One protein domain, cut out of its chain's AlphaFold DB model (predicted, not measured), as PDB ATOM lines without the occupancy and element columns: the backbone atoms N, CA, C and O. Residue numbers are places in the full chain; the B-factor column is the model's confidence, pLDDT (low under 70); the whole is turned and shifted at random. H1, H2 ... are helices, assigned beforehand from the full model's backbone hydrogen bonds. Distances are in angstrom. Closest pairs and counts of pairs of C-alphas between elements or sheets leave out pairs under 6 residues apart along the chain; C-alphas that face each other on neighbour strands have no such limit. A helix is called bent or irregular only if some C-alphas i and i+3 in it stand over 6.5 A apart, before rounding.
ATOM      1  N   LEU A  22      14.701   8.414 -65.690       80.81
ATOM      2  CA  LEU A  22      14.121   8.323 -64.349       80.81
ATOM      3  C   LEU A  22      12.593   8.408 -64.418       80.81
ATOM      4  O   LEU A  22      11.923   7.575 -63.816       80.81
ATOM      5  N   ARG A  23      12.046   9.311 -65.239       80.25
ATOM      6  CA  ARG A  23      10.598   9.440 -65.461       80.25
ATOM      7  C   ARG A  23       9.981   8.215 -66.129       80.25
ATOM      8  O   ARG A  23       8.924   7.749 -65.712       80.25
ATOM      9  N   ALA A  24      10.643   7.655 -67.141       82.81
ATOM     10  CA  ALA A  24      10.182   6.438 -67.810       82.81
ATOM     11  C   ALA A  24      10.097   5.243 -66.842       82.81
ATOM     12  O   ALA A  24       9.204   4.402 -66.963       82.81
ATOM     13  N   HIS A  25      10.993   5.198 -65.853       75.38
ATOM     14  CA  HIS A  25      11.023   4.169 -64.815       75.38
ATOM     15  C   HIS A  25      10.319   4.564 -63.506       75.38
ATOM     16  O   HIS A  25      10.298   3.749 -62.583       75.38
ATOM     17  N   LYS A  26       9.679   5.742 -63.441       80.81
ATOM     18  CA  LYS A  26       8.951   6.264 -62.268       80.81
ATOM     19  C   LYS A  26       9.829   6.458 -61.022       80.81
ATOM     20  O   LYS A  26       9.409   6.159 -59.906       80.81
ATOM     21  N   LEU A  27      11.073   6.886 -61.222       80.12
ATOM     22  CA  LEU A  27      12.082   7.115 -60.182       80.12
ATOM     23  C   LEU A  27      12.453   8.603 -60.036       80.12
ATOM     24  O   LEU A  27      13.336   8.944 -59.259       80.12
ATOM     25  N   GLU A  28      11.800   9.502 -60.773       80.06
ATOM     26  CA  GLU A  28      12.098  10.939 -60.829       80.06
ATOM     27  C   GLU A  28      11.827  11.690 -59.521       80.06
ATOM     28  O   GLU A  28      12.396  12.755 -59.299       80.06
ATOM     29  N   SER A  29      10.969  11.142 -58.660       77.38
ATOM     30  CA  SER A  29      10.650  11.718 -57.350       77.38
ATOM     31  C   SER A  29      11.634  11.314 -56.256       77.38
ATOM     32  O   SER A  29      11.516  11.795 -55.134       77.38
ATOM     33  N   LEU A  30      12.554  10.391 -56.548       77.56
ATOM     34  CA  LEU A  30      13.525   9.911 -55.579       77.56
ATOM     35  C   LEU A  30      14.728  10.846 -55.542       77.56
ATOM     36  O   LEU A  30      15.299  11.212 -56.573       77.56
ATOM     37  N   SER A  31      15.145  11.201 -54.334       79.75
ATOM     38  CA  SER A  31      16.388  11.924 -54.112       79.75
ATOM     39  C   SER A  31      17.586  11.110 -54.609       79.75
ATOM     40  O   SER A  31      17.549   9.881 -54.717       79.75
ATOM     41  N   ARG A  32      18.713  11.785 -54.855       75.06
ATOM     42  CA  ARG A  32      19.976  11.120 -55.210       75.06
ATOM     43  C   ARG A  32      20.352  10.024 -54.204       75.06
ATOM     44  O   ARG A  32      20.811   8.967 -54.621       75.06
ATOM     45  N   ALA A  33      20.121  10.248 -52.909       69.94
ATOM     46  CA  ALA A  33      20.396   9.269 -51.859       69.94
ATOM     47  C   ALA A  33      19.479   8.036 -51.950       69.94
ATOM     48  O   ALA A  33      19.946   6.906 -51.798       69.94
ATOM     49  N   GLU A  34      18.195   8.221 -52.259       76.31
ATOM     50  CA  GLU A  34      17.239   7.122 -52.451       76.31
ATOM     51  C   GLU A  34      17.519   6.338 -53.737       76.31
ATOM     52  O   GLU A  34      17.511   5.109 -53.715       76.31
ATOM     53  N   LEU A  35      17.858   7.023 -54.833       79.19
ATOM     54  CA  LEU A  35      18.300   6.394 -56.081       79.19
ATOM     55  C   LEU A  35      19.574   5.569 -55.872       79.19
ATOM     56  O   LEU A  35      19.651   4.426 -56.322       79.19
ATOM     57  N   CYS A  36      20.554   6.111 -55.143       74.06
ATOM     58  CA  CYS A  36      21.754   5.373 -54.753       74.06
ATOM     59  C   CYS A  36      21.410   4.171 -53.865       74.06
ATOM     60  O   CYS A  36      21.933   3.085 -54.088       74.06
ATOM     61  N   THR A  37      20.497   4.324 -52.906       77.00
ATOM     62  CA  THR A  37      20.044   3.235 -52.026       77.00
ATOM     63  C   THR A  37      19.380   2.111 -52.828       77.00
ATOM     64  O   THR A  37      19.703   0.941 -52.621       77.00
ATOM     65  N   LEU A  38      18.511   2.437 -53.790       79.44
ATOM     66  CA  LEU A  38      17.901   1.457 -54.695       79.44
ATOM     67  C   LEU A  38      18.937   0.760 -55.577       79.44
ATOM     68  O   LEU A  38      18.866  -0.456 -55.768       79.44
ATOM     69  N   LEU A  39      19.913   1.508 -56.094       81.19
ATOM     70  CA  LEU A  39      20.993   0.956 -56.904       81.19
ATOM     71  C   LEU A  39      21.851  -0.027 -56.092       81.19
ATOM     72  O   LEU A  39      22.124  -1.131 -56.556       81.19
ATOM     73  N   LEU A  40      22.202   0.323 -54.851       79.69
ATOM     74  CA  LEU A  40      22.950  -0.549 -53.938       79.69
ATOM     75  C   LEU A  40      22.171  -1.820 -53.562       79.69
ATOM     76  O   LEU A  40      22.780  -2.864 -53.348       79.69
ATOM     77  N   GLN A  41      20.836  -1.756 -53.498       77.38
ATOM     78  CA  GLN A  41      19.982  -2.923 -53.235       77.38
ATOM     79  C   GLN A  41      19.837  -3.858 -54.444       77.38
ATOM     80  O   GLN A  41      19.605  -5.054 -54.267       77.38
ATOM     81  N   SER A  42      19.926  -3.317 -55.659       73.69
ATOM     82  CA  SER A  42      19.645  -4.046 -56.902       73.69
ATOM     83  C   SER A  42      20.903  -4.579 -57.593       73.69
ATOM     84  O   SER A  42      20.841  -5.638 -58.223       73.69
ATOM     85  N   ASP A  43      22.050  -3.913 -57.436       76.31
ATOM     86  CA  ASP A  43      23.330  -4.368 -57.975       76.31
ATOM     87  C   ASP A  43      24.218  -5.007 -56.894       76.31
ATOM     88  O   ASP A  43      24.803  -4.352 -56.029       76.31
ATOM     89  N   ASN A  44      24.378  -6.327 -56.996       69.12
ATOM     90  CA  ASN A  44      25.167  -7.133 -56.066       69.12
ATOM     91  C   ASN A  44      26.691  -6.881 -56.128       69.12
ATOM     92  O   ASN A  44      27.414  -7.462 -55.321       69.12
ATOM     93  N   TRP A  45      27.204  -6.083 -57.074       78.94
ATOM     94  CA  TRP A  45      28.646  -5.841 -57.247       78.94
ATOM     95  C   TRP A  45      29.155  -4.588 -56.526       78.94
ATOM     96  O   TRP A  45      30.359  -4.488 -56.240       78.94
ATOM     97  N   LEU A  46      28.249  -3.649 -56.236       81.69
ATOM     98  CA  LEU A  46      28.566  -2.341 -55.658       81.69
ATOM     99  C   LEU A  46      28.903  -2.418 -54.169       81.69
ATOM    100  O   LEU A  46      29.733  -1.655 -53.686       81.69
ATOM    101  N   LEU A  47      28.314  -3.374 -53.453       88.31
ATOM    102  CA  LEU A  47      28.579  -3.599 -52.037       88.31
ATOM    103  C   LEU A  47      29.495  -4.813 -51.819       88.31
ATOM    104  O   LEU A  47      29.373  -5.816 -52.527       88.31
ATOM    105  N   PRO A  48      30.420  -4.766 -50.844       89.00
ATOM    106  CA  PRO A  48      31.196  -5.941 -50.470       89.00
ATOM    107  C   PRO A  48      30.282  -7.014 -49.858       89.00
ATOM    108  O   PRO A  48      29.386  -6.715 -49.065       89.00
ATOM    109  N   GLU A  49      30.510  -8.282 -50.203       89.56
ATOM    110  CA  GLU A  49      29.787  -9.399 -49.587       89.56
ATOM    111  C   GLU A  49      30.138  -9.533 -48.106       89.56
ATOM    112  O   GLU A  49      31.279  -9.297 -47.711       89.56
ATOM    113  N   ILE A  50      29.181  -9.981 -47.292       91.62
ATOM    114  CA  ILE A  50      29.424 -10.247 -45.873       91.62
ATOM    115  C   ILE A  50      30.351 -11.458 -45.730       91.62
ATOM    116  O   ILE A  50      30.186 -12.491 -46.384       91.62
ATOM    117  N   CYS A  51      31.360 -11.334 -44.870       92.50
ATOM    118  CA  CYS A  51      32.327 -12.392 -44.641       92.50
ATOM    119  C   CYS A  51      31.701 -13.533 -43.832       92.50
ATOM    120  O   CYS A  51      31.460 -13.421 -42.626       92.50
ATOM    121  N   HIS A  52      31.495 -14.672 -44.490       90.88
ATOM    122  CA  HIS A  52      30.984 -15.880 -43.848       90.88
ATOM    123  C   HIS A  52      31.924 -16.390 -42.740       90.88
ATOM    124  O   HIS A  52      31.470 -16.729 -41.651       90.88
ATOM    125  N   ASN A  53      33.241 -16.407 -42.970       89.88
ATOM    126  CA  ASN A  53      34.204 -16.930 -41.989       89.88
ATOM    127  C   ASN A  53      34.292 -16.045 -40.740       89.88
ATOM    128  O   ASN A  53      34.366 -16.557 -39.624       89.88
ATOM    129  N   TYR A  54      34.183 -14.726 -40.910       92.31
ATOM    130  CA  TYR A  54      34.046 -13.789 -39.797       92.31
ATOM    131  C   TYR A  54      32.824 -14.114 -38.930       92.31
ATOM    132  O   TYR A  54      32.908 -14.136 -37.700       92.31
ATOM    133  N   ASN A  55      31.695 -14.443 -39.562       90.81
ATOM    134  CA  ASN A  55      30.453 -14.768 -38.866       90.81
ATOM    135  C   ASN A  55      30.444 -16.164 -38.206       90.81
ATOM    136  O   ASN A  55      29.588 -16.406 -37.360       90.81
ATOM    137  N   ASN A  56      31.413 -17.045 -38.496       86.25
ATOM    138  CA  ASN A  56      31.413 -18.449 -38.048       86.25
ATOM    139  C   ASN A  56      32.520 -18.839 -37.042       86.25
ATOM    140  O   ASN A  56      32.869 -20.010 -36.939       86.25
ATOM    141  N   GLY A  57      33.046 -17.901 -36.248       79.12
ATOM    142  CA  GLY A  57      34.005 -18.194 -35.167       79.12
ATOM    143  C   GLY A  57      33.977 -17.188 -34.019       79.12
ATOM    144  O   GLY A  57      33.335 -16.140 -34.131       79.12
ATOM    145  N   GLY A  58      34.678 -17.504 -32.927       77.69
ATOM    146  CA  GLY A  58      34.930 -16.589 -31.805       77.69
ATOM    147  C   GLY A  58      36.163 -15.703 -32.026       77.69
ATOM    148  O   GLY A  58      36.964 -15.974 -32.915       77.69
ATOM    149  N   GLY A  59      36.317 -14.652 -31.216       77.94
ATOM    150  CA  GLY A  59      37.425 -13.691 -31.323       77.94
ATOM    151  C   GLY A  59      37.167 -12.538 -32.301       77.94
ATOM    152  O   GLY A  59      36.128 -12.490 -32.963       77.94
ATOM    153  N   GLU A  60      38.122 -11.607 -32.381       80.12
ATOM    154  CA  GLU A  60      37.998 -10.323 -33.096       80.12
ATOM    155  C   GLU A  60      37.671 -10.482 -34.590       80.12
ATOM    156  O   GLU A  60      36.898  -9.695 -35.131       80.12
ATOM    157  N   PHE A  61      38.171 -11.538 -35.245       87.00
ATOM    158  CA  PHE A  61      37.948 -11.806 -36.676       87.00
ATOM    159  C   PHE A  61      37.176 -13.102 -36.963       87.00
ATOM    160  O   PHE A  61      37.068 -13.518 -38.119       87.00
ATOM    161  N   GLY A  62      36.623 -13.761 -35.941       88.38
ATOM    162  CA  GLY A  62      36.022 -15.088 -36.102       88.38
ATOM    163  C   GLY A  62      37.006 -16.101 -36.706       88.38
ATOM    164  O   GLY A  62      38.139 -16.211 -36.253       88.38
ATOM    165  N   LEU A  63      36.591 -16.832 -37.750       89.94
ATOM    166  CA  LEU A  63      37.464 -17.751 -38.507       89.94
ATOM    167  C   LEU A  63      38.155 -17.080 -39.710       89.94
ATOM    168  O   LEU A  63      38.734 -17.766 -40.555       89.94
ATOM    169  N   CYS A  64      38.045 -15.759 -39.865       92.81
ATOM    170  CA  CYS A  64      38.641 -15.061 -40.997       92.81
ATOM    171  C   CYS A  64      40.159 -14.902 -40.815       92.81
ATOM    172  O   CYS A  64      40.609 -14.124 -39.977       92.81
ATOM    173  N   GLN A  65      40.947 -15.595 -41.642       89.38
ATOM    174  CA  GLN A  65      42.417 -15.544 -41.588       89.38
ATOM    175  C   GLN A  65      43.010 -14.263 -42.197       89.38
ATOM    176  O   GLN A  65      44.156 -13.930 -41.926       89.38
ATOM    177  N   GLU A  66      42.235 -13.536 -43.006       87.38
ATOM    178  CA  GLU A  66      42.683 -12.304 -43.667       87.38
ATOM    179  C   GLU A  66      42.564 -11.063 -42.762       87.38
ATOM    180  O   GLU A  66      43.112 -10.014 -43.096       87.38
ATOM    181  N   GLY A  67      41.862 -11.149 -41.622       87.56
ATOM    182  CA  GLY A  67      41.719 -10.043 -40.665       87.56
ATOM    183  C   GLY A  67      41.312  -8.718 -41.332       87.56
ATOM    184  O   GLY A  67      40.374  -8.671 -42.129       87.56
ATOM    185  N   PHE A  68      42.048  -7.640 -41.055       86.31
ATOM    186  CA  PHE A  68      41.848  -6.320 -41.679       86.31
ATOM    187  C   PHE A  68      42.171  -6.250 -43.184       86.31
ATOM    188  O   PHE A  68      41.851  -5.252 -43.836       86.31
ATOM    189  N   ALA A  69      42.824  -7.267 -43.750       86.00
ATOM    190  CA  ALA A  69      43.065  -7.376 -45.188       86.00
ATOM    191  C   ALA A  69      41.914  -8.077 -45.931       86.00
ATOM    192  O   ALA A  69      41.947  -8.152 -47.159       86.00
ATOM    193  N   CYS A  70      40.892  -8.572 -45.216       89.69
ATOM    194  CA  CYS A  70      39.757  -9.221 -45.856       89.69
ATOM    195  C   CYS A  70      38.964  -8.226 -46.707       89.69
ATOM    196  O   CYS A  70      38.545  -7.182 -46.215       89.69
ATOM    197  N   LYS A  71      38.705  -8.596 -47.966       86.25
ATOM    198  CA  LYS A  71      37.900  -7.804 -48.918       86.25
ATOM    199  C   LYS A  71      36.386  -7.957 -48.719       86.25
ATOM    200  O   LYS A  71      35.597  -7.350 -49.439       86.25
ATOM    201  N   ARG A  72      35.977  -8.841 -47.805       90.44
ATOM    202  CA  ARG A  72      34.577  -9.093 -47.447       90.44
ATOM    203  C   ARG A  72      34.235  -8.347 -46.166       90.44
ATOM    204  O   ARG A  72      35.072  -8.213 -45.282       90.44
ATOM    205  N   LEU A  73      32.991  -7.917 -46.039       93.12
ATOM    206  CA  LEU A  73      32.537  -7.084 -44.938       93.12
ATOM    207  C   LEU A  73      32.472  -7.879 -43.623       93.12
ATOM    208  O   LEU A  73      31.712  -8.847 -43.516       93.12
ATOM    209  N   HIS A  74      33.240  -7.474 -42.610       93.94
ATOM    210  CA  HIS A  74      33.195  -8.046 -41.260       93.94
ATOM    211  C   HIS A  74      32.106  -7.376 -40.431       93.94
ATOM    212  O   HIS A  74      32.385  -6.660 -39.475       93.94
ATOM    213  N   ILE A  75      30.853  -7.620 -40.800       92.38
ATOM    214  CA  ILE A  75      29.703  -7.186 -40.015       92.38
ATOM    215  C   ILE A  75      28.871  -8.390 -39.591       92.38
ATOM    216  O   ILE A  75      28.825  -9.413 -40.284       92.38
ATOM    217  N   CYS A  76      28.245  -8.286 -38.424       90.31
ATOM    218  CA  CYS A  76      27.395  -9.344 -37.902       90.31
ATOM    219  C   CYS A  76      26.142  -9.517 -38.774       90.31
ATOM    220  O   CYS A  76      25.299  -8.625 -38.854       90.31
ATOM    221  N   GLU A  77      25.952 -10.702 -39.356       87.62
ATOM    222  CA  GLU A  77      24.725 -11.034 -40.101       87.62
ATOM    223  C   GLU A  77      23.470 -10.995 -39.215       87.62
ATOM    224  O   GLU A  77      22.359 -10.753 -39.695       87.62
ATOM    225  N   GLY A  78      23.640 -11.239 -37.910       83.94
ATOM    226  CA  GLY A  78      22.578 -11.110 -36.919       83.94
ATOM    227  C   GLY A  78      22.094  -9.671 -36.800       83.94
ATOM    228  O   GLY A  78      20.904  -9.433 -36.958       83.94
ATOM    229  N   PHE A  79      23.013  -8.728 -36.606       88.31
ATOM    230  CA  PHE A  79      22.715  -7.297 -36.491       88.31
ATOM    231  C   PHE A  79      21.941  -6.729 -37.681       88.31
ATOM    232  O   PHE A  79      21.082  -5.869 -37.509       88.31
ATOM    233  N   LEU A  80      22.207  -7.228 -38.889       83.88
ATOM    234  CA  LEU A  80      21.519  -6.760 -40.091       83.88
ATOM    235  C   LEU A  80      20.039  -7.156 -40.131       83.88
ATOM    236  O   LEU A  80      19.249  -6.466 -40.758       83.88
ATOM    237  N   ASN A  81      19.648  -8.246 -39.466       72.31
ATOM    238  CA  ASN A  81      18.299  -8.814 -39.580       72.31
ATOM    239  C   ASN A  81      17.497  -8.801 -38.268       72.31
ATOM    240  O   ASN A  81      16.345  -9.231 -38.258       72.31
ATOM    241  N   ARG A  82      18.114  -8.410 -37.150       75.00
ATOM    242  CA  ARG A  82      17.526  -8.392 -35.803       75.00
ATOM    243  C   ARG A  82      18.394  -7.565 -34.860       75.00
ATOM    244  O   ARG A  82      19.563  -7.315 -35.149       75.00
ATOM    245  N   ASP A  83      17.859  -7.240 -33.693       74.38
ATOM    246  CA  ASP A  83      18.670  -6.688 -32.613       74.38
ATOM    247  C   ASP A  83      19.676  -7.737 -32.130       74.38
ATOM    248  O   ASP A  83      19.356  -8.912 -31.916       74.38
ATOM    249  N   CYS A  84      20.940  -7.331 -32.055       80.50
ATOM    250  CA  CYS A  84      22.054  -8.215 -31.760       80.50
ATOM    251  C   CYS A  84      23.016  -7.526 -30.796       80.50
ATOM    252  O   CYS A  84      23.379  -6.372 -30.998       80.50
ATOM    253  N   SER A  85      23.455  -8.256 -29.771       80.56
ATOM    254  CA  SER A  85      24.414  -7.808 -28.750       80.56
ATOM    255  C   SER A  85      25.673  -8.683 -28.701       80.56
ATOM    256  O   SER A  85      26.385  -8.715 -27.702       80.56
ATOM    257  N   CYS A  86      25.954  -9.434 -29.772       83.81
ATOM    258  CA  CYS A  86      27.175 -10.226 -29.860       83.81
ATOM    259  C   CYS A  86      28.431  -9.345 -29.970       83.81
ATOM    260  O   CYS A  86      28.351  -8.164 -30.293       83.81
ATOM    261  N   SER A  87      29.601  -9.945 -29.758       84.06
ATOM    262  CA  SER A  87      30.897  -9.259 -29.817       84.06
ATOM    263  C   SER A  87      31.382  -8.915 -31.233       84.06
ATOM    264  O   SER A  87      32.492  -8.412 -31.393       84.06
ATOM    265  N   LYS A  88      30.592  -9.212 -32.271       88.81
ATOM    266  CA  LYS A  88      30.920  -8.869 -33.662       88.81
ATOM    267  C   LYS A  88      30.533  -7.419 -33.956       88.81
ATOM    268  O   LYS A  88      29.719  -6.829 -33.256       88.81
ATOM    269  N   ALA A  89      31.097  -6.851 -35.016       87.88
ATOM    270  CA  ALA A  89      30.854  -5.466 -35.386       87.88
ATOM    271  C   ALA A  89      29.377  -5.244 -35.748       87.88
ATOM    272  O   ALA A  89      28.816  -5.950 -36.596       87.88
ATOM    273  N   HIS A  90      28.776  -4.249 -35.094       91.44
ATOM    274  CA  HIS A  90      27.421  -3.729 -35.324       91.44
ATOM    275  C   HIS A  90      27.447  -2.277 -35.813       91.44
ATOM    276  O   HIS A  90      26.427  -1.597 -35.836       91.44
ATOM    277  N   ASP A  91      28.627  -1.798 -36.182       88.44
ATOM    278  CA  ASP A  91      28.850  -0.450 -36.664       88.44
ATOM    279  C   ASP A  91      29.578  -0.532 -38.005       88.44
ATOM    280  O   ASP A  91      30.635  -1.160 -38.117       88.44
ATOM    281  N   PHE A  92      28.994   0.080 -39.035       89.44
ATOM    282  CA  PHE A  92      29.601   0.164 -40.362       89.44
ATOM    283  C   PHE A  92      30.789   1.139 -40.396       89.44
ATOM    284  O   PHE A  92      31.600   1.053 -41.316       89.44
ATOM    285  N   ASN A  93      30.938   1.988 -39.374       87.19
ATOM    286  CA  ASN A  93      32.101   2.852 -39.173       87.19
ATOM    287  C   ASN A  93      33.247   2.161 -38.419       87.19
ATOM    288  O   ASN A  93      34.317   2.745 -38.248       87.19
ATOM    289  N   ALA A  94      33.069   0.905 -37.990       86.75
ATOM    290  CA  ALA A  94      34.161   0.137 -37.409       86.75
ATOM    291  C   ALA A  94      35.309  -0.049 -38.431       86.75
ATOM    292  O   ALA A  94      35.054  -0.108 -39.640       86.75
ATOM    293  N   PRO A  95      36.574  -0.210 -37.989       83.56
ATOM    294  CA  PRO A  95      37.737  -0.084 -38.872       83.56
ATOM    295  C   PRO A  95      37.742  -1.008 -40.101       83.56
ATOM    296  O   PRO A  95      38.133  -0.582 -41.187       83.56
ATOM    297  N   GLN A  96      37.299  -2.267 -39.969       91.50
ATOM    298  CA  GLN A  96      37.248  -3.196 -41.108       91.50
ATOM    299  C   GLN A  96      36.029  -2.951 -42.020       91.50
ATOM    300  O   GLN A  96      36.239  -2.846 -43.237       91.50
ATOM    301  N   PRO A  97      34.789  -2.824 -41.492       91.62
ATOM    302  CA  PRO A  97      33.636  -2.453 -42.305       91.62
ATOM    303  C   PRO A  97      33.837  -1.165 -43.105       91.62
ATOM    304  O   PRO A  97      33.655  -1.180 -44.323       91.62
ATOM    305  N   TYR A  98      34.306  -0.100 -42.450       88.94
ATOM    306  CA  TYR A  98      34.528   1.204 -43.070       88.94
ATOM    307  C   TYR A  98      35.534   1.117 -44.221       88.94
ATOM    308  O   TYR A  98      35.242   1.533 -45.342       88.94
ATOM    309  N   LYS A  99      36.688   0.477 -43.990       88.56
ATOM    310  CA  LYS A  99      37.701   0.256 -45.032       88.56
ATOM    311  C   LYS A  99      37.131  -0.498 -46.240       88.56
ATOM    312  O   LYS A  99      37.354  -0.088 -47.375       88.56
ATOM    313  N   SER A 100      36.384  -1.578 -46.003       88.44
ATOM    314  CA  SER A 100      35.813  -2.408 -47.076       88.44
ATOM    315  C   SER A 100      34.796  -1.641 -47.931       88.44
ATOM    316  O   SER A 100      34.701  -1.868 -49.137       88.44
ATOM    317  N   LEU A 101      34.031  -0.737 -47.311       89.88
ATOM    318  CA  LEU A 101      33.062   0.127 -47.991       89.88
ATOM    319  C   LEU A 101      33.755   1.235 -48.797       89.88
ATOM    320  O   LEU A 101      33.388   1.470 -49.949       89.88
ATOM    321  N   GLN A 102      34.801   1.848 -48.240       86.38
ATOM    322  CA  GLN A 102      35.606   2.871 -48.918       86.38
ATOM    323  C   GLN A 102      36.361   2.308 -50.132       86.38
ATOM    324  O   GLN A 102      36.355   2.918 -51.198       86.38
ATOM    325  N   GLU A 103      36.930   1.100 -50.034       85.06
ATOM    326  CA  GLU A 103      37.558   0.413 -51.179       85.06
ATOM    327  C   GLU A 103      36.566   0.134 -52.323       85.06
ATOM    328  O   GLU A 103      36.961   0.022 -53.487       85.06
ATOM    329  N   LYS A 104      35.271   0.038 -52.004       83.00
ATOM    330  CA  LYS A 104      34.172  -0.117 -52.964       83.00
ATOM    331  C   LYS A 104      33.582   1.212 -53.444       83.00
ATOM    332  O   LYS A 104      32.700   1.198 -54.298       83.00
ATOM    333  N   GLY A 105      34.091   2.342 -52.950       82.56
ATOM    334  CA  GLY A 105      33.637   3.679 -53.323       82.56
ATOM    335  C   GLY A 105      32.238   4.016 -52.809       82.56
ATOM    336  O   GLY A 105      31.547   4.816 -53.437       82.56
ATOM    337  N   VAL A 106      31.798   3.389 -51.711       82.88
ATOM    338  CA  VAL A 106      30.499   3.678 -51.088       82.88
ATOM    339  C   VAL A 106      30.582   5.023 -50.347       82.88
ATOM    340  O   VAL A 106      31.427   5.158 -49.462       82.88
ATOM    341  N   PRO A 107      29.730   6.011 -50.679       77.38
ATOM    342  CA  PRO A 107      29.701   7.304 -49.993       77.38
ATOM    343  C   PRO A 107      29.357   7.197 -48.496       77.38
ATOM    344  O   PRO A 107      28.486   6.418 -48.106       77.38
ATOM    345  N   GLU A 108      30.020   7.999 -47.659       77.94
ATOM    346  CA  GLU A 108      29.883   7.963 -46.192       77.94
ATOM    347  C   GLU A 108      28.505   8.435 -45.693       77.94
ATOM    348  O   GLU A 108      27.998   7.930 -44.689       77.94
ATOM    349  N   ASP A 109      27.848   9.332 -46.430       77.50
ATOM    350  CA  ASP A 109      26.490   9.817 -46.156       77.50
ATOM    351  C   ASP A 109      25.424   8.710 -46.250       77.50
ATOM    352  O   ASP A 109      24.342   8.837 -45.678       77.50
ATOM    353  N   LEU A 110      25.738   7.582 -46.898       77.88
ATOM    354  CA  LEU A 110      24.848   6.422 -46.991       77.88
ATOM    355  C   LEU A 110      24.998   5.437 -45.823       77.88
ATOM    356  O   LEU A 110      24.255   4.460 -45.751       77.88
ATOM    357  N   THR A 111      25.898   5.678 -44.865       78.69
ATOM    358  CA  THR A 111      26.172   4.729 -43.769       78.69
ATOM    359  C   THR A 111      24.926   4.401 -42.937       78.69
ATOM    360  O   THR A 111      24.709   3.245 -42.569       78.69
ATOM    361  N   HIS A 112      24.046   5.383 -42.710       78.38
ATOM    362  CA  HIS A 112      22.791   5.192 -41.973       78.38
ATOM    363  C   HIS A 112      21.787   4.285 -42.718       78.38
ATOM    364  O   HIS A 112      20.965   3.620 -42.086       78.38
ATOM    365  N   SER A 113      21.848   4.210 -44.054       82.00
ATOM    366  CA  SER A 113      20.978   3.333 -44.849       82.00
ATOM    367  C   SER A 113      21.569   1.936 -45.077       82.00
ATOM    368  O   SER A 113      20.832   1.014 -45.424       82.00
ATOM    369  N   LEU A 114      22.864   1.706 -44.817       85.25
ATOM    370  CA  LEU A 114      23.514   0.415 -45.088       85.25
ATOM    371  C   LEU A 114      22.888  -0.759 -44.328       85.25
ATOM    372  O   LEU A 114      22.755  -1.843 -44.898       85.25
ATOM    373  N   LYS A 115      22.443  -0.559 -43.079       86.38
ATOM    374  CA  LYS A 115      21.771  -1.620 -42.307       86.38
ATOM    375  C   LYS A 115      20.528  -2.131 -43.044       86.38
ATOM    376  O   LYS A 115      20.394  -3.335 -43.246       86.38
ATOM    377  N   SER A 116      19.654  -1.223 -43.484       82.56
ATOM    378  CA  SER A 116      18.421  -1.577 -44.197       82.56
ATOM    379  C   SER A 116      18.697  -2.077 -45.617       82.56
ATOM    380  O   SER A 116      18.046  -3.019 -46.064       82.56
ATOM    381  N   VAL A 117      19.704  -1.533 -46.306       84.12
ATOM    382  CA  VAL A 117      20.139  -2.007 -47.631       84.12
ATOM    383  C   VAL A 117      20.605  -3.461 -47.578       84.12
ATOM    384  O   VAL A 117      20.088  -4.291 -48.325       84.12
ATOM    385  N   TYR A 118      21.525  -3.805 -46.674       85.44
ATOM    386  CA  TYR A 118      22.010  -5.179 -46.535       85.44
ATOM    387  C   TYR A 118      20.912  -6.142 -46.064       85.44
ATOM    388  O   TYR A 118      20.844  -7.268 -46.561       85.44
ATOM    389  N   ALA A 119      20.023  -5.706 -45.163       83.75
ATOM    390  CA  ALA A 119      18.854  -6.486 -44.753       83.75
ATOM    391  C   ALA A 119      17.940  -6.808 -45.950       83.75
ATOM    392  O   ALA A 119      17.562  -7.963 -46.160       83.75
ATOM    393  N   ASN A 120      17.652  -5.806 -46.787       80.25
ATOM    394  CA  ASN A 120      16.829  -5.962 -47.985       80.25
ATOM    395  C   ASN A 120      17.490  -6.883 -49.019       80.25
ATOM    396  O   ASN A 120      16.824  -7.767 -49.555       80.25
ATOM    397  N   ILE A 121      18.798  -6.752 -49.257       81.69
ATOM    398  CA  ILE A 121      19.551  -7.644 -50.158       81.69
ATOM    399  C   ILE A 121      19.450  -9.100 -49.690       81.69
ATOM    400  O   ILE A 121      19.233 -10.004 -50.500       81.69
ATOM    401  N   LEU A 122      19.595  -9.349 -48.384       76.88
ATOM    402  CA  LEU A 122      19.444 -10.691 -47.824       76.88
ATOM    403  C   LEU A 122      18.007 -11.199 -47.995       76.88
ATOM    404  O   LEU A 122      17.822 -12.324 -48.461       76.88
ATOM    405  N   ALA A 123      16.997 -10.376 -47.701       77.00
ATOM    406  CA  ALA A 123      15.586 -10.730 -47.862       77.00
ATOM    407  C   ALA A 123      15.221 -11.082 -49.317       77.00
ATOM    408  O   ALA A 123      14.575 -12.103 -49.558       77.00
ATOM    409  N   LEU A 124      15.699 -10.301 -50.290       74.00
ATOM    410  CA  LEU A 124      15.507 -10.565 -51.720       74.00
ATOM    411  C   LEU A 124      16.187 -11.874 -52.148       74.00
ATOM    412  O   LEU A 124      15.560 -12.707 -52.803       74.00
ATOM    413  N   LYS A 125      17.422 -12.132 -51.689       74.88
ATOM    414  CA  LYS A 125      18.122 -13.409 -51.931       74.88
ATOM    415  C   LYS A 125      17.376 -14.611 -51.337       74.88
ATOM    416  O   LYS A 125      17.408 -15.696 -51.920       74.88
ATOM    417  N   TYR A 126      16.709 -14.448 -50.191       69.88
ATOM    418  CA  TYR A 126      15.854 -15.490 -49.610       69.88
ATOM    419  C   TYR A 126      14.561 -15.702 -50.407       69.88
ATOM    420  O   TYR A 126      14.158 -16.852 -50.595       69.88
TER     421      TYR A 126
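This is residues 22 to 126 of the 608 residues of an uncharacterized protein of Perca fluviatilis (UniProt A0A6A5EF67). One long, kinked helix, H5, runs across the middle of an elongated body, with H1 packed along one side of it and a larger, loop-rich part holding H2, H3 and H4 on the other side. Residues 22 to 31 lie beyond H1 at one end of the long axis, and the loop around Gly 59 lies at the other. The printed part has 105 residues, with five named helices in the order H1, H2, H3, H4, H5 and no named strand; the class is all helix, though the helices hold 48 of the 105 residues, under half. The whole is compact, with a radius of gyration of the C-alphas of 14.6 A, and spans 49 by 26 by 20 A.

Start at C-alpha 22, at (14.121, 8.323, -64.349), and go on to C-alpha 32 at (19.976, 11.120, -55.210), where H1 begins; it takes residues 32 to 42 and is 15.3 A long. Next look at residues 52 to 55, the short helix H2, 5.1 A from first to last C-alpha. H3 follows at residues 77 to 81, 6.8 A long, and H4 at residues 95 to 103, 12.3 A long. The longest helix, H5, takes residues 108 to 126 over 27.5 A and ends with C-alpha 126 at (15.854, -15.490, -49.610). H5 is irregular, with C-alphas 109 and 112 7.3 A apart, and has a kink of 50 degrees near residue 115.

Look first at H1 and H5: they touch, with 10 pairs of C-alphas within 8 A, the closest being the C-alphas of Gln 41 and Ile 121, 5.7 A apart. Their lines stand at a shallow tilt of 30 degrees, and they run the same way. H3 touches H5 at residues 115 to 119 of H5 alone, closest at the C-alphas of Leu 80 and Ala 119, 5.4 A apart. H2 and H3 are close but not clearly touching; their closest C-alphas, Asn 55 and Glu 77, are 6.9 A apart. H4 and H5 are near each other, with 6 pairs of C-alphas within 10 A, but the closest are 8.1 A apart, only just beyond 8 A. Among the pairs that are apart are H1 and H4, and H2 and H5. In the backbones of H1 and H4, every O i to N i+4 pair is within hydrogen-bond range; in H5 11 of 15 are, in H3 0 of 1, with 1 of 2 O i to N i+3 pairs, and H2 is too short for an O i to N i+4 pair.

The C-alphas of Ala 24 and Gly 59 are the two farthest apart, at 49.8 A. The printed part has no cut. Look for long links from H2 to H3, 21 residues, and from H3 to H4, 13 residues; the link from H4 to H5 is tight. The mean pLDDT of the printed part is 83.2, and residues 33, 44 and 126 are under 70.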